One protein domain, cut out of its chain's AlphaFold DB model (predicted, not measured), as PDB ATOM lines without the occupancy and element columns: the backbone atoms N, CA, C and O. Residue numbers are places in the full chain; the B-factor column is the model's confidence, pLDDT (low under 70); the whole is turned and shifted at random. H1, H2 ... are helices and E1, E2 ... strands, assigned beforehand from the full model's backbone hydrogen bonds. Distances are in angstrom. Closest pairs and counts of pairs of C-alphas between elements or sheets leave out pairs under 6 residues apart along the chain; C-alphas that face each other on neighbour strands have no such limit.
ATOM      1  N   ALA A   2      -2.090  13.105 -22.579       82.31
ATOM      2  CA  ALA A   2      -0.943  13.918 -23.000       82.31
ATOM      3  C   ALA A   2      -0.819  14.091 -24.529       82.31
ATOM      4  O   ALA A   2      -0.618  15.198 -24.999       82.31
ATOM      5  N   GLU A   3      -1.013  13.023 -25.309       85.19
ATOM      6  CA  GLU A   3      -1.022  13.094 -26.782       85.19
ATOM      7  C   GLU A   3      -2.118  14.028 -27.315       85.19
ATOM      8  O   GLU A   3      -1.815  14.992 -27.999       85.19
ATOM      9  N   LYS A   4      -3.367  13.849 -26.864       88.31
ATOM     10  CA  LYS A   4      -4.489  14.733 -27.222       88.31
ATOM     11  C   LYS A   4      -4.281  16.197 -26.813       88.31
ATOM     12  O   LYS A   4      -4.872  17.079 -27.425       88.31
ATOM     13  N   LEU A   5      -3.536  16.464 -25.735       89.69
ATOM     14  CA  LEU A   5      -3.181  17.831 -25.337       89.69
ATOM     15  C   LEU A   5      -2.125  18.405 -26.282       89.69
ATOM     16  O   LEU A   5      -2.308  19.514 -26.776       89.69
ATOM     17  N   ARG A   6      -1.093  17.625 -26.618       89.25
ATOM     18  CA  ARG A   6      -0.067  18.030 -27.588       89.25
ATOM     19  C   ARG A   6      -0.642  18.294 -28.974       89.25
ATOM     20  O   ARG A   6      -0.278  19.292 -29.578       89.25
ATOM     21  N   ASP A   7      -1.603  17.491 -29.430       91.38
ATOM     22  CA  ASP A   7      -2.320  17.723 -30.696       91.38
ATOM     23  C   ASP A   7      -3.055  19.074 -30.718       91.38
ATOM     24  O   ASP A   7      -3.340  19.628 -31.778       91.38
ATOM     25  N   ARG A   8      -3.366  19.625 -29.538       92.19
ATOM     26  CA  ARG A   8      -3.977  20.949 -29.359       92.19
ATOM     27  C   ARG A   8      -2.950  22.042 -29.061       92.19
ATOM     28  O   ARG A   8      -3.353  23.150 -28.717       92.19
ATOM     29  N   GLY A   9      -1.659  21.734 -29.165       92.19
ATOM     30  CA  GLY A   9      -0.578  22.638 -28.801       92.19
ATOM     31  C   GLY A   9      -0.574  22.949 -27.310       92.19
ATOM     32  O   GLY A   9      -0.441  24.105 -26.956       92.19
ATOM     33  N   ILE A  10      -0.785  21.961 -26.438       95.12
ATOM     34  CA  ILE A  10      -0.690  22.116 -24.980       95.12
ATOM     35  C   ILE A  10       0.291  21.073 -24.460       95.12
ATOM     36  O   ILE A  10       0.107  19.871 -24.669       95.12
ATOM     37  N   GLU A  11       1.316  21.521 -23.745       96.38
ATOM     38  CA  GLU A  11       2.222  20.616 -23.053       96.38
ATOM     39  C   GLU A  11       1.641  20.189 -21.709       96.38
ATOM     40  O   GLU A  11       0.887  20.909 -21.054       96.38
ATOM     41  N   SER A  12       1.995  18.984 -21.276       95.75
ATOM     42  CA  SER A  12       1.527  18.463 -19.997       95.75
ATOM     43  C   SER A  12       2.637  17.798 -19.216       95.75
ATOM     44  O   SER A  12       3.542  17.180 -19.790       95.75
ATOM     45  N   THR A  13       2.508  17.855 -17.902       95.50
ATOM     46  CA  THR A  13       3.383  17.151 -16.981       95.50
ATOM     47  C   THR A  13       2.593  16.521 -15.844       95.50
ATOM     48  O   THR A  13       1.425  16.852 -15.666       95.50
ATOM     49  N   HIS A  14       3.187  15.578 -15.120       95.44
ATOM     50  CA  HIS A  14       2.494  14.774 -14.117       95.44
ATOM     51  C   HIS A  14       3.330  14.644 -12.848       95.44
ATOM     52  O   HIS A  14       4.522  14.344 -12.928       95.44
ATOM     53  N   VAL A  15       2.685  14.847 -11.703       95.69
ATOM     54  CA  VAL A  15       3.251  14.691 -10.364       95.69
ATOM     55  C   VAL A  15       2.300  13.820  -9.549       95.69
ATOM     56  O   VAL A  15       1.127  14.160  -9.408       95.69
ATOM     57  N   GLN A  16       2.811  12.712  -9.017       93.25
ATOM     58  CA  GLN A  16       2.071  11.828  -8.115       93.25
ATOM     59  C   GLN A  16       2.510  12.105  -6.688       93.25
ATOM     60  O   GLN A  16       3.685  11.923  -6.374       93.25
ATOM     61  N   LEU A  17       1.593  12.560  -5.834       91.12
ATOM     62  CA  LEU A  17       1.953  12.974  -4.478       91.12
ATOM     63  C   LEU A  17       2.353  11.790  -3.588       91.12
ATOM     64  O   LEU A  17       3.206  11.952  -2.726       91.12
ATOM     65  N   ASN A  18       1.816  10.592  -3.837       86.81
ATOM     66  CA  ASN A  18       2.134   9.381  -3.067       86.81
ATOM     67  C   ASN A  18       3.547   8.828  -3.312       86.81
ATOM     68  O   ASN A  18       4.021   7.992  -2.548       86.81
ATOM     69  N   ALA A  19       4.217   9.281  -4.373       87.00
ATOM     70  CA  ALA A  19       5.598   8.925  -4.677       87.00
ATOM     71  C   ALA A  19       6.610   9.872  -4.009       87.00
ATOM     72  O   ALA A  19       7.817   9.693  -4.174       87.00
ATOM     73  N   LEU A  20       6.130  10.901  -3.305       88.25
ATOM     74  CA  LEU A  20       6.946  11.939  -2.691       88.25
ATOM     75  C   LEU A  20       7.033  11.714  -1.187       88.25
ATOM     76  O   LEU A  20       6.058  11.316  -0.556       88.25
ATOM     77  N   ALA A  21       8.206  11.987  -0.620       84.31
ATOM     78  CA  ALA A  21       8.414  11.844   0.817       84.31
ATOM     79  C   ALA A  21       7.833  13.025   1.611       84.31
ATOM     80  O   ALA A  21       7.348  12.826   2.718       84.31
ATOM     81  N   ASP A  22       7.899  14.237   1.049       90.50
ATOM     82  CA  ASP A  22       7.513  15.483   1.716       90.50
ATOM     83  C   ASP A  22       7.264  16.634   0.707       90.50
ATOM     84  O   ASP A  22       7.330  16.485  -0.521       90.50
ATOM     85  N   ALA A  23       6.988  17.823   1.233       92.75
ATOM     86  CA  ALA A  23       6.697  19.041   0.505       92.75
ATOM     87  C   ALA A  23       7.904  19.592  -0.262       92.75
ATOM     88  O   ALA A  23       7.708  20.254  -1.284       92.75
ATOM     89  N   ASP A  24       9.139  19.351   0.186       92.88
ATOM     90  CA  ASP A  24      10.328  19.731  -0.581       92.88
ATOM     91  C   ASP A  24      10.452  18.858  -1.829       92.88
ATOM     92  O   ASP A  24      10.641  19.396  -2.923       92.88
ATOM     93  N   HIS A  25      10.192  17.556  -1.713       93.06
ATOM     94  CA  HIS A  25      10.113  16.667  -2.872       93.06
ATOM     95  C   HIS A  25       8.983  17.072  -3.832       93.06
ATOM     96  O   HIS A  25       9.152  16.977  -5.048       93.06
ATOM     97  N   LEU A  26       7.854  17.598  -3.337       95.00
ATOM     98  CA  LEU A  26       6.800  18.156  -4.199       95.00
ATOM     99  C   LEU A  26       7.264  19.392  -4.973       95.00
ATOM    100  O   LEU A  26       7.004  19.507  -6.173       95.00
ATOM    101  N   ARG A  27       7.978  20.311  -4.320       95.44
ATOM    102  CA  ARG A  27       8.556  21.491  -4.981       95.44
ATOM    103  C   ARG A  27       9.586  21.089  -6.036       95.44
ATOM    104  O   ARG A  27       9.559  21.620  -7.147       95.44
ATOM    105  N   GLU A  28      10.466  20.144  -5.711       94.50
ATOM    106  CA  GLU A  28      11.448  19.594  -6.648       94.50
ATOM    107  C   GLU A  28      10.765  18.926  -7.839       94.50
ATOM    108  O   GLU A  28      11.106  19.239  -8.977       94.50
ATOM    109  N   ALA A  29       9.750  18.092  -7.602       94.88
ATOM    110  CA  ALA A  29       8.993  17.437  -8.659       94.88
ATOM    111  C   ALA A  29       8.307  18.456  -9.581       94.88
ATOM    112  O   ALA A  29       8.348  18.305 -10.801       94.88
ATOM    113  N   LEU A  30       7.718  19.531  -9.052       96.12
ATOM    114  CA  LEU A  30       7.122  20.588  -9.879       96.12
ATOM    115  C   LEU A  30       8.165  21.270 -10.779       96.12
ATOM    116  O   LEU A  30       7.917  21.465 -11.973       96.12
ATOM    117  N   VAL A  31       9.347  21.587 -10.241       95.62
ATOM    118  CA  VAL A  31      10.447  22.190 -11.010       95.62
ATOM    119  C   VAL A  31      10.995  21.210 -12.042       95.62
ATOM    120  O   VAL A  31      11.053  21.538 -13.225       95.62
ATOM    121  N   GLU A  32      11.362  19.999 -11.630       94.69
ATOM    122  CA  GLU A  32      11.967  18.983 -12.489       94.69
ATOM    123  C   GLU A  32      11.022  18.592 -13.627       94.69
ATOM    124  O   GLU A  32      11.410  18.518 -14.793       94.69
ATOM    125  N   THR A  33       9.748  18.382 -13.317       95.25
ATOM    126  CA  THR A  33       8.777  17.978 -14.327       95.25
ATOM    127  C   THR A  33       8.446  19.121 -15.295       95.25
ATOM    128  O   THR A  33       8.224  18.854 -16.476       95.25
ATOM    129  N   THR A  34       8.513  20.387 -14.863       96.25
ATOM    130  CA  THR A  34       8.473  21.567 -15.753       96.25
ATOM    131  C   THR A  34       9.736  21.661 -16.613       96.25
ATOM    132  O   THR A  34       9.660  21.917 -17.814       96.25
ATOM    133  N   ALA A  35      10.902  21.377 -16.038       95.94
ATOM    134  CA  ALA A  35      12.178  21.350 -16.743       95.94
ATOM    135  C   ALA A  35      12.174  20.290 -17.862       95.94
ATOM    136  O   ALA A  35      12.623  20.558 -18.973       95.94
ATOM    137  N   ARG A  36      11.570  19.119 -17.616       95.06
ATOM    138  CA  ARG A  36      11.347  18.086 -18.643       95.06
ATOM    139  C   ARG A  36      10.433  18.572 -19.770       95.06
ATOM    140  O   ARG A  36      10.658  18.194 -20.916       95.06
ATOM    141  N   VAL A  37       9.419  19.398 -19.485       95.88
ATOM    142  CA  VAL A  37       8.612  20.038 -20.544       95.88
ATOM    143  C   VAL A  37       9.498  20.951 -21.388       95.88
ATOM    144  O   VAL A  37       9.526  20.799 -22.608       95.88
ATOM    145  N   LEU A  38      10.271  21.834 -20.744       96.31
ATOM    146  CA  LEU A  38      11.191  22.748 -21.426       96.31
ATOM    147  C   LEU A  38      12.190  21.995 -22.318       96.31
ATOM    148  O   LEU A  38      12.410  22.373 -23.467       96.31
ATOM    149  N   GLN A  39      12.751  20.893 -21.818       95.06
ATOM    150  CA  GLN A  39      13.665  20.042 -22.573       95.06
ATOM    151  C   GLN A  39      13.000  19.442 -23.820       95.06
ATOM    152  O   GLN A  39      13.612  19.420 -24.888       95.06
ATOM    153  N   ARG A  40      11.747  18.971 -23.717       93.38
ATOM    154  CA  ARG A  40      11.008  18.404 -24.861       93.38
ATOM    155  C   ARG A  40      10.727  19.429 -25.953       93.38
ATOM    156  O   ARG A  40      10.766  19.066 -27.123       93.38
ATOM    157  N   VAL A  41      10.475  20.684 -25.582       93.62
ATOM    158  CA  VAL A  41      10.274  21.782 -26.545       93.62
ATOM    159  C   VAL A  41      11.593  22.394 -27.037       93.62
ATOM    160  O   VAL A  41      11.581  23.377 -27.769       93.62
ATOM    161  N   GLY A  42      12.744  21.813 -26.672       93.56
ATOM    162  CA  GLY A  42      14.063  22.239 -27.148       93.56
ATOM    163  C   GLY A  42      14.627  23.482 -26.455       93.56
ATOM    164  O   GLY A  42      15.571  24.087 -26.963       93.56
ATOM    165  N   GLY A  43      14.068  23.874 -25.308       93.12
ATOM    166  CA  GLY A  43      14.570  24.991 -24.516       93.12
ATOM    167  C   GLY A  43      15.859  24.667 -23.761       93.12
ATOM    168  O   GLY A  43      16.354  23.539 -23.769       93.12
ATOM    169  N   GLN A  44      16.414  25.671 -23.084       93.50
ATOM    170  CA  GLN A  44      17.644  25.541 -22.304       93.50
ATOM    171  C   GLN A  44      17.397  25.937 -20.851       93.50
ATOM    172  O   GLN A  44      16.604  26.827 -20.555       93.50
ATOM    173  N   VAL A  45      18.102  25.297 -19.920       91.56
ATOM    174  CA  VAL A  45      18.038  25.697 -18.510       91.56
ATOM    175  C   VAL A  45      18.463  27.169 -18.381       91.56
ATOM    176  O   VAL A  45      19.524  27.522 -18.912       91.56
ATOM    177  N   PRO A  46      17.676  28.029 -17.697       90.75
ATOM    178  CA  PRO A  46      18.033  29.427 -17.485       90.75
ATOM    179  C   PRO A  46      19.457  29.567 -16.933       90.75
ATOM    180  O   PRO A  46      19.871  28.822 -16.045       90.75
ATOM    181  N   THR A  47      20.228  30.541 -17.419       86.25
ATOM    182  CA  THR A  47      21.627  30.735 -16.984       86.25
ATOM    183  C   THR A  47      21.755  31.071 -15.499       86.25
ATOM    184  O   THR A  47      22.787  30.801 -14.893       86.25
ATOM    185  N   ASN A  48      20.708  31.658 -14.922       86.94
ATOM    186  CA  ASN A  48      20.569  31.987 -13.506       86.94
ATOM    187  C   ASN A  48      19.847  30.894 -12.698       86.94
ATOM    188  O   ASN A  48      19.472  31.157 -11.558       86.94
ATOM    189  N   SER A  49      19.636  29.703 -13.272       88.81
ATOM    190  CA  SER A  49      19.064  28.569 -12.550       88.81
ATOM    191  C   SER A  49      19.952  28.201 -11.364       88.81
ATOM    192  O   SER A  49      21.133  27.865 -11.524       88.81
ATOM    193  N   GLU A  50      19.373  28.266 -10.167       88.19
ATOM    194  CA  GLU A  50      20.040  27.867  -8.926       88.19
ATOM    195  C   GLU A  50      19.704  26.416  -8.563       88.19
ATOM    196  O   GLU A  50      20.488  25.762  -7.874       88.19
ATOM    197  N   MET A  51      18.573  25.894  -9.052       91.44
ATOM    198  CA  MET A  51      18.114  24.542  -8.729       91.44
ATOM    199  C   MET A  51      18.570  23.489  -9.740       91.44
ATOM    200  O   MET A  51      18.830  22.359  -9.334       91.44
ATOM    201  N   LEU A  52      18.711  23.825 -11.028       91.50
ATOM    202  CA  LEU A  52      18.975  22.850 -12.092       91.50
ATOM    203  C   LEU A  52      20.394  22.956 -12.652       91.50
ATOM    204  O   LEU A  52      20.979  24.031 -12.814       91.50
ATOM    205  N   ASN A  53      21.006  21.817 -12.971       90.25
ATOM    206  CA  ASN A  53      22.195  21.781 -13.822       90.25
ATOM    207  C   ASN A  53      21.819  21.859 -15.306       90.25
ATOM    208  O   ASN A  53      20.652  21.792 -15.675       90.25
ATOM    209  N   LYS A  54      22.827  21.977 -16.177       88.25
ATOM    210  CA  LYS A  54      22.624  22.041 -17.635       88.25
ATOM    211  C   LYS A  54      21.955  20.788 -18.224       88.25
ATOM    212  O   LYS A  54      21.468  20.847 -19.345       88.25
ATOM    213  N   ASN A  55      21.914  19.690 -17.469       89.12
ATOM    214  CA  ASN A  55      21.270  18.435 -17.842       89.12
ATOM    215  C   ASN A  55      19.845  18.321 -17.274       89.12
ATOM    216  O   ASN A  55      19.300  17.223 -17.257       89.12
ATOM    217  N   PHE A  56      19.245  19.430 -16.817       90.62
ATOM    218  CA  PHE A  56      17.884  19.481 -16.276       90.62
ATOM    219  C   PHE A  56      17.680  18.651 -14.994       90.62
ATOM    220  O   PHE A  56      16.551  18.289 -14.677       90.62
ATOM    221  N   THR A  57      18.742  18.373 -14.227       88.06
ATOM    222  CA  THR A  57      18.630  17.666 -12.937       88.06
ATOM    223  C   THR A  57      18.847  18.610 -11.757       88.06
ATOM    224  O   THR A  57      19.628  19.564 -11.850       88.06
ATOM    225  N   ILE A  58      18.189  18.322 -10.631       89.50
ATOM    226  CA  ILE A  58      18.308  19.099  -9.391       89.50
ATOM    227  C   ILE A  58      19.744  18.998  -8.841       89.50
ATOM    228  O   ILE A  58      20.327  17.914  -8.809       89.50
ATOM    229  N   ARG A  59      20.350  20.133  -8.461       83.56
ATOM    230  CA  ARG A  59      21.730  20.205  -7.928       83.56
ATOM    231  C   ARG A  59      21.811  20.010  -6.418       83.56
ATOM    232  O   ARG A  59      22.785  19.443  -5.934       83.56
ATOM    233  N   SER A  60      20.854  20.565  -5.678       68.88
ATOM    234  CA  SER A  60      20.811  20.536  -4.216       68.88
ATOM    235  C   SER A  60      19.401  20.858  -3.731       68.88
ATOM    236  O   SER A  60      18.796  21.811  -4.218       68.88
ATOM    237  N   SER A  61      18.927  20.106  -2.738       64.94
ATOM    238  CA  SER A  61      17.659  20.358  -2.044       64.94
ATOM    239  C   SER A  61      17.745  21.520  -1.042       64.94
ATOM    240  O   SER A  61      16.738  22.037  -0.554       64.94
ATOM    241  N   GLN A  62      18.956  21.997  -0.731       63.25
ATOM    242  CA  GLN A  62      19.137  23.093   0.211       63.25
ATOM    243  C   GLN A  62      18.589  24.390  -0.404       63.25
ATOM    244  O   GLN A  62      19.192  24.949  -1.317       63.25
ATOM    245  N   ARG A  63      17.484  24.906   0.163       69.00
ATOM    246  CA  ARG A  63      16.757  26.154  -0.196       69.00
ATOM    247  C   ARG A  63      15.635  26.028  -1.235       69.00
ATOM    248  O   ARG A  63      15.140  27.066  -1.684       69.00
ATOM    249  N   VAL A  64      15.188  24.815  -1.562       81.88
ATOM    250  CA  VAL A  64      14.054  24.578  -2.478       81.88
ATOM    251  C   VAL A  64      12.835  25.433  -2.104       81.88
ATOM    252  O   VAL A  64      12.303  26.146  -2.957       81.88
ATOM    253  N   GLU A  65      12.466  25.469  -0.817       83.94
ATOM    254  CA  GLU A  65      11.329  26.236  -0.286       83.94
ATOM    255  C   GLU A  65      11.280  27.701  -0.764       83.94
ATOM    256  O   GLU A  65      10.210  28.220  -1.080       83.94
ATOM    257  N   ARG A  66      12.436  28.373  -0.867       83.62
ATOM    258  CA  ARG A  66      12.515  29.808  -1.201       83.62
ATOM    259  C   ARG A  66      12.657  30.092  -2.694       83.62
ATOM    260  O   ARG A  66      12.500  31.243  -3.103       83.62
ATOM    261  N   ARG A  67      13.028  29.095  -3.500       89.00
ATOM    262  CA  ARG A  67      13.460  29.299  -4.893       89.00
ATOM    263  C   ARG A  67      12.548  28.672  -5.931       89.00
ATOM    264  O   ARG A  67      12.459  29.221  -7.025       89.00
ATOM    265  N   TRP A  68      11.846  27.595  -5.593       94.00
ATOM    266  CA  TRP A  68      11.126  26.785  -6.577       94.00
ATOM    267  C   TRP A  68      10.106  27.576  -7.413       94.00
ATOM    268  O   TRP A  68      10.019  27.361  -8.616       94.00
ATOM    269  N   VAL A  69       9.400  28.545  -6.817       94.75
ATOM    270  CA  VAL A  69       8.445  29.429  -7.518       94.75
ATOM    271  C   VAL A  69       9.148  30.241  -8.611       94.75
ATOM    272  O   VAL A  69       8.672  30.303  -9.742       94.75
ATOM    273  N   TYR A  70      10.288  30.856  -8.281       92.56
ATOM    274  CA  TYR A  70      11.071  31.657  -9.225       92.56
ATOM    275  C   TYR A  70      11.672  30.790 -10.330       92.56
ATOM    276  O   TYR A  70      11.647  31.177 -11.494       92.56
ATOM    277  N   GLU A  71      12.192  29.620  -9.961       93.44
ATOM    278  CA  GLU A  71      12.752  28.660 -10.908       93.44
ATOM    279  C   GLU A  71      11.676  28.174 -11.887       93.44
ATOM    280  O   GLU A  71      11.869  28.214 -13.100       93.44
ATOM    281  N   MET A  72      10.506  27.792 -11.374       94.50
ATOM    282  CA  MET A  72       9.377  27.357 -12.189       94.50
ATOM    283  C   MET A  72       8.894  28.473 -13.129       94.50
ATOM    284  O   MET A  72       8.694  28.199 -14.311       94.50
ATOM    285  N   ASP A  73       8.759  29.725 -12.666       94.19
ATOM    286  CA  ASP A  73       8.380  30.856 -13.539       94.19
ATOM    287  C   ASP A  73       9.424  31.099 -14.643       94.19
ATOM    288  O   ASP A  73       9.054  31.305 -15.797       94.19
ATOM    289  N   ALA A  74      10.722  31.002 -14.325       94.06
ATOM    290  CA  ALA A  74      11.809  31.177 -15.292       94.06
ATOM    291  C   ALA A  74      11.856  30.066 -16.355       94.06
ATOM    292  O   ALA A  74      12.156  30.332 -17.520       94.06
ATOM    293  N   LEU A  75      11.547  28.822 -15.977       95.62
ATOM    294  CA  LEU A  75      11.400  27.717 -16.928       95.62
ATOM    295  C   LEU A  75      10.185  27.936 -17.833       95.62
ATOM    296  O   LEU A  75      10.293  27.816 -19.052       95.62
ATOM    297  N   LEU A  76       9.043  28.300 -17.246       95.62
ATOM    298  CA  LEU A  76       7.800  28.555 -17.975       95.62
ATOM    299  C   LEU A  76       7.883  29.775 -18.904       95.62
ATOM    300  O   LEU A  76       7.110  29.857 -19.853       95.62
ATOM    301  N   ASP A  77       8.779  30.731 -18.659       94.56
ATOM    302  CA  ASP A  77       9.014  31.873 -19.557       94.56
ATOM    303  C   ASP A  77       9.686  31.485 -20.874       94.56
ATOM    304  O   ASP A  77       9.554  32.200 -21.865       94.56
ATOM    305  N   GLN A  78      10.373  30.345 -20.899       94.62
ATOM    306  CA  GLN A  78      10.986  29.803 -22.108       94.62
ATOM    307  C   GLN A  78      10.085  28.806 -22.846       94.62
ATOM    308  O   GLN A  78      10.440  28.358 -23.934       94.62
ATOM    309  N   ILE A  79       8.934  28.445 -22.272       94.88
ATOM    310  CA  ILE A  79       7.958  27.562 -22.910       94.88
ATOM    311  C   ILE A  79       6.952  28.442 -23.654       94.88
ATOM    312  O   ILE A  79       6.192  29.202 -23.056       94.88
ATOM    313  N   ASP A  80       6.941  28.338 -24.981       93.00
ATOM    314  CA  ASP A  80       6.123  29.169 -25.870       93.00
ATOM    315  C   ASP A  80       4.677  28.673 -26.031       93.00
ATOM    316  O   ASP A  80       3.917  29.230 -26.830       93.00
ATOM    317  N   THR A  81       4.284  27.683 -25.233       93.62
ATOM    318  CA  THR A  81       2.977  27.037 -25.249       93.62
ATOM    319  C   THR A  81       2.337  26.976 -23.860       93.62
ATOM    320  O   THR A  81       2.993  27.204 -22.844       93.62
ATOM    321  N   ASP A  82       1.037  26.693 -23.810       95.25
ATOM    322  CA  ASP A  82       0.321  26.500 -22.551       95.25
ATOM    323  C   ASP A  82       0.732  25.170 -21.899       95.25
ATOM    324  O   ASP A  82       0.954  24.161 -22.576       95.25
ATOM    325  N   VAL A  83       0.810  25.165 -20.565       96.69
ATOM    326  CA  VAL A  83       1.250  24.007 -19.777       96.69
ATOM    327  C   VAL A  83       0.170  23.594 -18.784       96.69
ATOM    328  O   VAL A  83      -0.352  24.413 -18.023       96.69
ATOM    329  N   VAL A  84      -0.132  22.296 -18.753       96.50
ATOM    330  CA  VAL A  84      -1.021  21.680 -17.761       96.50
ATOM    331  C   VAL A  84      -0.228  20.765 -16.832       96.50
ATOM    332  O   VAL A  84       0.401  19.804 -17.279       96.50
ATOM    333  N   VAL A  85      -0.299  21.025 -15.530       96.12
ATOM    334  CA  VAL A  85       0.250  20.146 -14.490       96.12
ATOM    335  C   VAL A  85      -0.848  19.208 -13.996       96.12
ATOM    336  O   VAL A  85      -1.878  19.650 -13.498       96.12
ATOM    337  N   LEU A  86      -0.645  17.907 -14.144       95.94
ATOM    338  CA  LEU A  86      -1.505  16.875 -13.578       95.94
ATOM    339  C   LEU A  86      -0.981  16.545 -12.177       95.94
ATOM    340  O   LEU A  86       0.171  16.133 -12.045       95.94
ATOM    341  N   LEU A  87      -1.802  16.756 -11.157       94.88
ATOM    342  CA  LEU A  87      -1.516  16.437  -9.762       94.88
ATOM    343  C   LEU A  87      -2.392  15.254  -9.364       94.88
ATOM    344  O   LEU A  87      -3.612  15.374  -9.388       94.88
ATOM    345  N   ASP A  88      -1.779  14.131  -9.030       93.00
ATOM    346  CA  ASP A  88      -2.472  12.904  -8.630       93.00
ATOM    347  C   ASP A  88      -2.305  12.671  -7.126       93.00
ATOM    348  O   ASP A  88      -1.281  13.059  -6.555       93.00
ATOM    349  N   GLU A  89      -3.293  12.042  -6.494       89.75
ATOM    350  CA  GLU A  89      -3.351  11.798  -5.043       89.75
ATOM    351  C   GLU A  89      -3.316  13.087  -4.197       89.75
ATOM    352  O   GLU A  89      -2.612  13.193  -3.188       89.75
ATOM    353  N   THR A  90      -4.092  14.108  -4.589       89.69
ATOM    354  CA  THR A  90      -4.136  15.392  -3.856       89.69
ATOM    355  C   THR A  90      -4.678  15.298  -2.429       89.69
ATOM    356  O   THR A  90      -4.517  16.239  -1.649       89.69
ATOM    357  N   ASP A  91      -5.241  14.152  -2.048       85.12
ATOM    358  CA  ASP A  91      -5.683  13.850  -0.683       85.12
ATOM    359  C   ASP A  91      -4.531  13.777   0.319       85.12
ATOM    360  O   ASP A  91      -4.724  13.963   1.519       85.12
ATOM    361  N   LEU A  92      -3.304  13.582  -0.162       86.00
ATOM    362  CA  LEU A  92      -2.105  13.668   0.668       86.00
ATOM    363  C   LEU A  92      -1.782  15.101   1.100       86.00
ATOM    364  O   LEU A  92      -1.010  15.301   2.021       86.00
ATOM    365  N   ALA A  93      -2.407  16.112   0.496       87.69
ATOM    366  CA  ALA A  93      -2.369  17.493   0.983       87.69
ATOM    367  C   ALA A  93      -3.650  17.873   1.762       87.69
ATOM    368  O   ALA A  93      -3.937  19.063   1.965       87.69
ATOM    369  N   ASN A  94      -4.459  16.876   2.147       84.44
ATOM    370  CA  ASN A  94      -5.750  17.039   2.814       84.44
ATOM    371  C   ASN A  94      -5.654  16.841   4.339       84.44
ATOM    372  O   ASN A  94      -4.857  16.033   4.805       84.44
ATOM    373  N   GLU A  95      -6.461  17.596   5.095       78.44
ATOM    374  CA  GLU A  95      -6.572  17.513   6.561       78.44
ATOM    375  C   GLU A  95      -7.472  16.356   7.022       78.44
ATOM    376  O   GLU A  95      -7.258  15.820   8.097       78.44
ATOM    377  N   GLU A  96      -8.463  15.949   6.227       67.62
ATOM    378  CA  GLU A  96      -9.561  15.056   6.648       67.62
ATOM    379  C   GLU A  96      -9.194  13.559   6.735       67.62
ATOM    380  O   GLU A  96     -10.070  12.712   6.885       67.62
ATOM    381  N   SER A  97      -7.911  13.198   6.674       61.59
ATOM    382  CA  SER A  97      -7.496  11.825   6.992       61.59
ATOM    383  C   SER A  97      -7.649  11.617   8.505       61.59
ATOM    384  O   SER A  97      -7.123  12.406   9.277       61.59
ATOM    385  N   LEU A  98      -8.400  10.610   8.957       51.09
ATOM    386  CA  LEU A  98      -8.766  10.459  10.380       51.09
ATOM    387  C   LEU A  98      -7.637   9.904  11.278       51.09
ATOM    388  O   LEU A  98      -7.713  10.043  12.496       51.09
ATOM    389  N   ASP A  99      -6.574   9.346  10.693       55.78
ATOM    390  CA  ASP A  99      -5.404   8.805  11.405       55.78
ATOM    391  C   ASP A  99      -4.186   9.730  11.260       55.78
ATOM    392  O   ASP A  99      -3.212   9.398  10.584       55.78
ATOM    393  N   LEU A 100      -4.246  10.925  11.856       60.00
ATOM    394  CA  LEU A 100      -3.131  11.877  11.830       60.00
ATOM    395  C   LEU A 100      -2.433  11.940  13.177       60.00
ATOM    396  O   LEU A 100      -2.993  12.425  14.165       60.00
ATOM    397  N   ASP A 101      -1.166  11.537  13.196       66.44
ATOM    398  CA  ASP A 101      -0.254  12.060  14.201       66.44
ATOM    399  C   ASP A 101       0.127  13.521  13.870       66.44
ATOM    400  O   ASP A 101      -0.175  14.068  12.802       66.44
ATOM    401  N   ALA A 102       0.765  14.200  14.825       65.44
ATOM    402  CA  ALA A 102       1.150  15.598  14.647       65.44
ATOM    403  C   ALA A 102       2.169  15.800  13.507       65.44
ATOM    404  O   ALA A 102       2.185  16.869  12.899       65.44
ATOM    405  N   VAL A 103       2.995  14.789  13.214       64.31
ATOM    406  CA  VAL A 103       4.037  14.854  12.183       64.31
ATOM    407  C   VAL A 103       3.402  14.813  10.793       64.31
ATOM    408  O   VAL A 103       3.715  15.663   9.961       64.31
ATOM    409  N   ASP A 104       2.449  13.907  10.566       80.75
ATOM    410  CA  ASP A 104       1.707  13.819   9.305       80.75
ATOM    411  C   ASP A 104       0.873  15.091   9.068       80.75
ATOM    412  O   ASP A 104       0.787  15.602   7.951       80.75
ATOM    413  N   ARG A 105       0.325  15.699  10.132       84.62
ATOM    414  CA  ARG A 105      -0.422  16.963  10.013       84.62
ATOM    415  C   ARG A 105       0.442  18.127   9.520       84.62
ATOM    416  O   ARG A 105      -0.004  18.882   8.651       84.62
ATOM    417  N   ASP A 106       1.639  18.301  10.076       87.94
ATOM    418  CA  ASP A 106       2.544  19.390   9.692       87.94
ATOM    419  C   ASP A 106       3.028  19.237   8.246       87.94
ATOM    420  O   ASP A 106       3.088  20.225   7.501       87.94
ATOM    421  N   GLU A 107       3.293  17.997   7.831       88.56
ATOM    422  CA  GLU A 107       3.720  17.678   6.473       88.56
ATOM    423  C   GLU A 107       2.597  17.909   5.455       88.56
ATOM    424  O   GLU A 107       2.766  18.650   4.486       88.56
ATOM    425  N   ARG A 108       1.382  17.428   5.731       89.06
ATOM    426  CA  ARG A 108       0.195  17.716   4.905       89.06
ATOM    427  C   ARG A 108      -0.065  19.209   4.775       89.06
ATOM    428  O   ARG A 108      -0.397  19.704   3.694       89.06
ATOM    429  N   GLN A 109       0.120  19.960   5.861       90.94
ATOM    430  CA  GLN A 109       0.013  21.413   5.826       90.94
ATOM    431  C   GLN A 109       1.123  22.035   4.962       90.94
ATOM    432  O   GLN A 109       0.864  23.003   4.240       90.94
ATOM    433  N   ALA A 110       2.348  21.504   5.001       92.44
ATOM    434  CA  ALA A 110       3.438  21.923   4.125       92.44
ATOM    435  C   ALA A 110       3.134  21.634   2.647       92.44
ATOM    436  O   ALA A 110       3.283  22.543   1.827       92.44
ATOM    437  N   MET A 111       2.625  20.447   2.311       92.94
ATOM    438  CA  MET A 111       2.184  20.100   0.955       92.94
ATOM    439  C   MET A 111       1.053  21.024   0.485       92.94
ATOM    440  O   MET A 111       1.104  21.567  -0.621       92.94
ATOM    441  N   ASN A 112       0.070  21.305   1.348       93.19
ATOM    442  CA  ASN A 112      -1.005  22.250   1.052       93.19
ATOM    443  C   ASN A 112      -0.463  23.659   0.745       93.19
ATOM    444  O   ASN A 112      -0.898  24.289  -0.220       93.19
ATOM    445  N   ARG A 113       0.548  24.135   1.491       93.75
ATOM    446  CA  ARG A 113       1.227  25.412   1.201       93.75
ATOM    447  C   ARG A 113       1.895  25.423  -0.176       93.75
ATOM    448  O   ARG A 113       1.851  26.455  -0.842       93.75
ATOM    449  N   VAL A 114       2.475  24.309  -0.629       95.75
ATOM    450  CA  VAL A 114       3.048  24.213  -1.986       95.75
ATOM    451  C   VAL A 114       1.966  24.395  -3.049       95.75
ATOM    452  O   VAL A 114       2.160  25.146  -4.004       95.75
ATOM    453  N   LEU A 115       0.790  23.793  -2.859       95.00
ATOM    454  CA  LEU A 115      -0.344  23.967  -3.771       95.00
ATOM    455  C   LEU A 115      -0.873  25.413  -3.773       95.00
ATOM    456  O   LEU A 115      -1.186  25.954  -4.836       95.00
ATOM    457  N   GLN A 116      -0.915  26.078  -2.614       94.94
ATOM    458  CA  GLN A 116      -1.267  27.505  -2.524       94.94
ATOM    459  C   GLN A 116      -0.256  28.396  -3.263       94.94
ATOM    460  O   GLN A 116      -0.636  29.313  -3.992       94.94
ATOM    461  N   GLN A 117       1.036  28.104  -3.124       95.69
ATOM    462  CA  GLN A 117       2.103  28.791  -3.853       95.69
ATOM    463  C   GLN A 117       2.002  28.551  -5.371       95.69
ATOM    464  O   GLN A 117       2.144  29.499  -6.144       95.69
ATOM    465  N   LEU A 118       1.676  27.326  -5.808       95.88
ATOM    466  CA  LEU A 118       1.419  27.006  -7.217       95.88
ATOM    467  C   LEU A 118       0.241  27.818  -7.774       95.88
ATOM    468  O   LEU A 118       0.340  28.381  -8.865       95.88
ATOM    469  N   ARG A 119      -0.853  27.942  -7.010       95.19
ATOM    470  CA  ARG A 119      -1.963  28.852  -7.338       95.19
ATOM    471  C   ARG A 119      -1.463  30.287  -7.542       95.19
ATOM    472  O   ARG A 119      -1.849  30.919  -8.523       95.19
ATOM    473  N   GLY A 120      -0.583  30.776  -6.669       94.75
ATOM    474  CA  GLY A 120       0.033  32.098  -6.805       94.75
ATOM    475  C   GLY A 120       0.815  32.269  -8.114       94.75
ATOM    476  O   GLY A 120       0.635  33.274  -8.802       94.75
ATOM    477  N   VAL A 121       1.614  31.270  -8.515       94.75
ATOM    478  CA  VAL A 121       2.318  31.270  -9.816       94.75
ATOM    479  C   VAL A 121       1.322  31.400 -10.969       94.75
ATOM    480  O   VAL A 121       1.504  32.238 -11.852       94.75
ATOM    481  N   ILE A 122       0.243  30.615 -10.948       95.44
ATOM    482  CA  ILE A 122      -0.798  30.646 -11.985       95.44
ATOM    483  C   ILE A 122      -1.432  32.041 -12.089       95.44
ATOM    484  O   ILE A 122      -1.561  32.579 -13.190       95.44
ATOM    485  N   GLN A 123      -1.800  32.645 -10.958       93.50
ATOM    486  CA  GLN A 123      -2.434  33.966 -10.919       93.50
ATOM    487  C   GLN A 123      -1.516  35.059 -11.472       93.50
ATOM    488  O   GLN A 123      -1.905  35.773 -12.395       93.50
ATOM    489  N   ILE A 124      -0.271  35.121 -10.990       92.94
ATOM    490  CA  ILE A 124       0.718  36.113 -11.431       92.94
ATOM    491  C   ILE A 124       0.970  36.001 -12.940       92.94
ATOM    492  O   ILE A 124       1.087  37.012 -13.636       92.94
ATOM    493  N   ARG A 125       1.059  34.777 -13.474       93.69
ATOM    494  CA  ARG A 125       1.268  34.565 -14.913       93.69
ATOM    495  C   ARG A 125       0.071  35.020 -15.744       93.69
ATOM    496  O   ARG A 125       0.276  35.660 -16.777       93.69
ATOM    497  N   ASN A 126      -1.147  34.744 -15.280       91.19
ATOM    498  CA  ASN A 126      -2.372  35.193 -15.941       91.19
ATOM    499  C   ASN A 126      -2.472  36.728 -15.970       91.19
ATOM    500  O   ASN A 126      -2.769  37.295 -17.019       91.19
ATOM    501  N   GLU A 127      -2.163  37.405 -14.861       92.62
ATOM    502  CA  GLU A 127      -2.155  38.876 -14.776       92.62
ATOM    503  C   GLU A 127      -1.119  39.515 -15.710       92.62
ATOM    504  O   GLU A 127      -1.370  40.559 -16.308       92.62
ATOM    505  N   ARG A 128       0.038  38.866 -15.882       93.50
ATOM    506  CA  ARG A 128       1.114  39.322 -16.778       93.50
ATOM    507  C   ARG A 128       0.884  38.975 -18.252       93.50
ATOM    508  O   ARG A 128       1.788  39.188 -19.055       93.50
ATOM    509  N   ALA A 129      -0.275  38.414 -18.606       90.94
ATOM    510  CA  ALA A 129      -0.587  37.932 -19.954       90.94
ATOM    511  C   ALA A 129       0.485  36.978 -20.533       90.94
ATOM    512  O   ALA A 129       0.729  36.956 -21.741       90.94
ATOM    513  N   LYS A 130       1.135  36.185 -19.668       92.44
ATOM    514  CA  LYS A 130       2.085  35.137 -20.069       92.44
ATOM    515  C   LYS A 130       1.335  33.883 -20.546       92.44
ATOM    516  O   LYS A 130       0.117  33.772 -20.397       92.44
ATOM    517  N   ARG A 131       2.072  32.905 -21.094       91.38
ATOM    518  CA  ARG A 131       1.525  31.570 -21.400       91.38
ATOM    519  C   ARG A 131       0.887  30.939 -20.173       91.38
ATOM    520  O   ARG A 131       1.427  31.047 -19.062       91.38
ATOM    521  N   ARG A 132      -0.265  30.302 -20.388       91.25
ATOM    522  CA  ARG A 132      -1.127  29.841 -19.306       91.25
ATOM    523  C   ARG A 132      -0.504  28.624 -18.647       91.25
ATOM    524  O   ARG A 132      -0.109  27.666 -19.307       91.25
ATOM    525  N   LEU A 133      -0.474  28.675 -17.323       95.44
ATOM    526  CA  LEU A 133      -0.264  27.515 -16.477       95.44
ATOM    527  C   LEU A 133      -1.623  27.138 -15.894       95.44
ATOM    528  O   LEU A 133      -2.351  27.988 -15.387       95.44
ATOM    529  N   SER A 134      -1.994  25.873 -15.982       93.56
ATOM    530  CA  SER A 134      -3.189  25.341 -15.330       93.56
ATOM    531  C   SER A 134      -2.845  24.029 -14.650       93.56
ATOM    532  O   SER A 134      -1.852  23.392 -15.003       93.56
ATOM    533  N   PHE A 135      -3.663  23.604 -13.693       93.44
ATOM    534  CA  PHE A 135      -3.547  22.263 -13.140       93.44
ATOM    535  C   PHE A 135      -4.843  21.474 -13.298       93.44
ATOM    536  O   PHE A 135      -5.933  22.043 -13.372       93.44
ATOM    537  N   LEU A 136      -4.706  20.152 -13.324       94.19
ATOM    538  CA  LEU A 136      -5.779  19.202 -13.070       94.19
ATOM    539  C   LEU A 136      -5.387  18.410 -11.827       94.19
ATOM    540  O   LEU A 136      -4.314  17.817 -11.811       94.19
ATOM    541  N   ALA A 137      -6.243  18.410 -10.813       92.81
ATOM    542  CA  ALA A 137      -6.049  17.637  -9.597       92.81
ATOM    543  C   ALA A 137      -6.942  16.393  -9.620       92.81
ATOM    544  O   ALA A 137      -8.114  16.486  -9.997       92.81
ATOM    545  N   ALA A 138      -6.385  15.256  -9.226       91.69
ATOM    546  CA  ALA A 138      -7.082  14.003  -9.011       91.69
ATOM    547  C   ALA A 138      -6.886  13.561  -7.556       91.69
ATOM    548  O   ALA A 138      -5.792  13.655  -6.999       91.69
ATOM    549  N   GLY A 139      -7.979  13.116  -6.949       86.44
ATOM    550  CA  GLY A 139      -8.049  12.667  -5.568       86.44
ATOM    551  C   GLY A 139      -9.467  12.217  -5.231       86.44
ATOM    552  O   GLY A 139     -10.409  12.470  -5.985       86.44
ATOM    553  N   VAL A 140      -9.593  11.533  -4.106       78.56
ATOM    554  CA  VAL A 140     -10.822  11.026  -3.504       78.56
ATOM    555  C   VAL A 140     -11.650  12.164  -2.906       78.56
ATOM    556  O   VAL A 140     -12.864  12.205  -3.094       78.56
ATOM    557  N   ALA A 141     -11.011  13.115  -2.229       78.12
ATOM    558  CA  ALA A 141     -11.659  14.184  -1.488       78.12
ATOM    559  C   ALA A 141     -11.436  15.552  -2.143       78.12
ATOM    560  O   ALA A 141     -10.363  16.162  -2.112       78.12
ATOM    561  N   ALA A 142     -12.527  16.106  -2.670       84.81
ATOM    562  CA  ALA A 142     -12.545  17.442  -3.259       84.81
ATOM    563  C   ALA A 142     -12.447  18.582  -2.223       84.81
ATOM    564  O   ALA A 142     -12.309  19.745  -2.613       84.81
ATOM    565  N   SER A 143     -12.493  18.270  -0.922       84.25
ATOM    566  CA  SER A 143     -12.537  19.244   0.179       84.25
ATOM    567  C   SER A 143     -11.356  20.215   0.193       84.25
ATOM    568  O   SER A 143     -11.498  21.356   0.635       84.25
ATOM    569  N   ILE A 144     -10.222  19.832  -0.404       88.06
ATOM    570  CA  ILE A 144      -9.089  20.735  -0.635       88.06
ATOM    571  C   ILE A 144      -9.456  21.974  -1.474       88.06
ATOM    572  O   ILE A 144      -8.875  23.038  -1.260       88.06
ATOM    573  N   PHE A 145     -10.440  21.879  -2.373       91.12
ATOM    574  CA  PHE A 145     -10.919  22.987  -3.210       91.12
ATOM    575  C   PHE A 145     -12.321  23.483  -2.833       91.12
ATOM    576  O   PHE A 145     -12.702  24.575  -3.257       91.12
ATOM    577  N   THR A 146     -13.094  22.717  -2.056       88.62
ATOM    578  CA  THR A 146     -14.500  23.029  -1.743       88.62
ATOM    579  C   THR A 146     -14.761  23.426  -0.291       88.62
ATOM    580  O   THR A 146     -15.813  23.995  -0.026       88.62
ATOM    581  N   SER A 147     -13.831  23.204   0.644       88.81
ATOM    582  CA  SER A 147     -13.956  23.720   2.015       88.81
ATOM    583  C   SER A 147     -13.336  25.113   2.138       88.81
ATOM    584  O   SER A 147     -12.237  25.348   1.631       88.81
ATOM    585  N   SER A 148     -14.013  26.037   2.823       90.12
ATOM    586  CA  SER A 148     -13.522  27.402   3.064       90.12
ATOM    587  C   SER A 148     -12.478  27.488   4.181       90.12
ATOM    588  O   SER A 148     -11.704  28.444   4.206       90.12
ATOM    589  N   VAL A 149     -12.409  26.491   5.070       88.06
ATOM    590  CA  VAL A 149     -11.495  26.455   6.223       88.06
ATOM    591  C   VAL A 149     -10.694  25.158   6.214       88.06
ATOM    592  O   VAL A 149     -11.248  24.074   6.040       88.06
ATOM    593  N   ARG A 150      -9.376  25.273   6.397       84.38
ATOM    594  CA  ARG A 150      -8.416  24.165   6.427       84.38
ATOM    595  C   ARG A 150      -7.288  24.435   7.408       84.38
ATOM    596  O   ARG A 150      -6.755  25.542   7.474       84.38
ATOM    597  N   PHE A 151      -6.899  23.418   8.159       85.81
ATOM    598  CA  PHE A 151      -5.891  23.487   9.211       85.81
ATOM    599  C   PHE A 151      -6.160  24.615  10.223       85.81
ATOM    600  O   PHE A 151      -5.228  25.257  10.712       85.81
ATOM    601  N   GLY A 152      -7.441  24.879  10.511       86.19
ATOM    602  CA  GLY A 152      -7.898  25.980  11.371       86.19
ATOM    603  C   GLY A 152      -7.682  27.388  10.793       86.19
ATOM    604  O   GLY A 152      -7.612  28.349  11.555       86.19
ATOM    605  N   ARG A 153      -7.508  27.522   9.472       88.12
ATOM    606  CA  ARG A 153      -7.250  28.789   8.762       88.12
ATOM    607  C   ARG A 153      -8.073  28.873   7.477       88.12
ATOM    608  O   ARG A 153      -8.559  27.858   6.992       88.12
ATOM    609  N   ASP A 154      -8.177  30.061   6.891       91.50
ATOM    610  CA  ASP A 154      -8.828  30.225   5.587       91.50
ATOM    611  C   ASP A 154      -8.111  29.413   4.501       91.50
ATOM    612  O   ASP A 154      -6.885  29.475   4.341       91.50
ATOM    613  N   ASN A 155      -8.886  28.660   3.726       92.06
ATOM    614  CA  ASN A 155      -8.369  27.863   2.628       92.06
ATOM    615  C   ASN A 155      -8.162  28.726   1.382       92.06
ATOM    616  O   ASN A 155      -9.105  29.060   0.666       92.06
TER     617      ASN A 155
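What this domain is: This is residues 2 to 155 of the 315 residues of an uncharacterized protein of Cenarchaeum sp. SB0669_bin_11 (UniProt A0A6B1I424). A small sheet of three parallel strands has H2 along one face, where H2 forms a bundle with H3 and the long H5; short H1 sits on the opposite face. A long loop, residues 41 to 63, runs along the outside. The printed part has 154 residues with six named helices and three named strands, H1 E1 H2 H3 E2 H4 H5 E3 H6, sheet order E1 E2 E3, of mixed class. It is compact, radius of gyration of the C-alphas 15.7 A, spanning 45 by 35 by 28 A.

How they stand to each other: H1, residues 2 to 6, is on the sheet of E1, residues 10 to 16, E2, residues 82 to 88, and E3, residues 133 to 137. N 13 and O 84, 2.9 A, and N 87 and O 136, 2.8 A, are within hydrogen-bond range. H2, residues 23 to 40, lies over E1, height over the sheet 8.7 A. H3, residues 64 to 76, touches H2 at a shallow tilt of 19 degrees, closest C-alphas Val 31 and Met 72, 5.4 A. The hub H5, residues 102 to 127, touches H2, closest C-alphas Ala 23 and Met 111, 4.7 A; it only grazes the sheet. H4, residues 90 to 93, touches H5, closest C-alphas Ala 93 and Arg 108, 4.7 A, and only just touches H6, residues 143 to 146, with 3 pairs of C-alphas within 8 A. E1, H2 H3, E2 and E2, H4 H5, E3 are strand-helix-strand units, parallel neighbours joined through helices, with right-handed crossovers. Every O i to N i+4 pair is within hydrogen-bond range in H1, H2 and H5, 7 of 9 in H3; H4 and H6 are too short for one.

Where its parts are: H1 begins at C-alpha 2 (-0.943, 13.918, -23.000). H2 measures 25.7 A, H5 37.7 A. H6 ends at C-alpha 146 (-14.500, 23.029, -1.743).

The domain as a whole: The farthest C-alphas, Thr 47 and Leu 98, are 45.6 A apart. The printed part has no cut; the link H2 to H3 is long. The pLDDT is under 70 at residues 60 to 63 and 96 to 103.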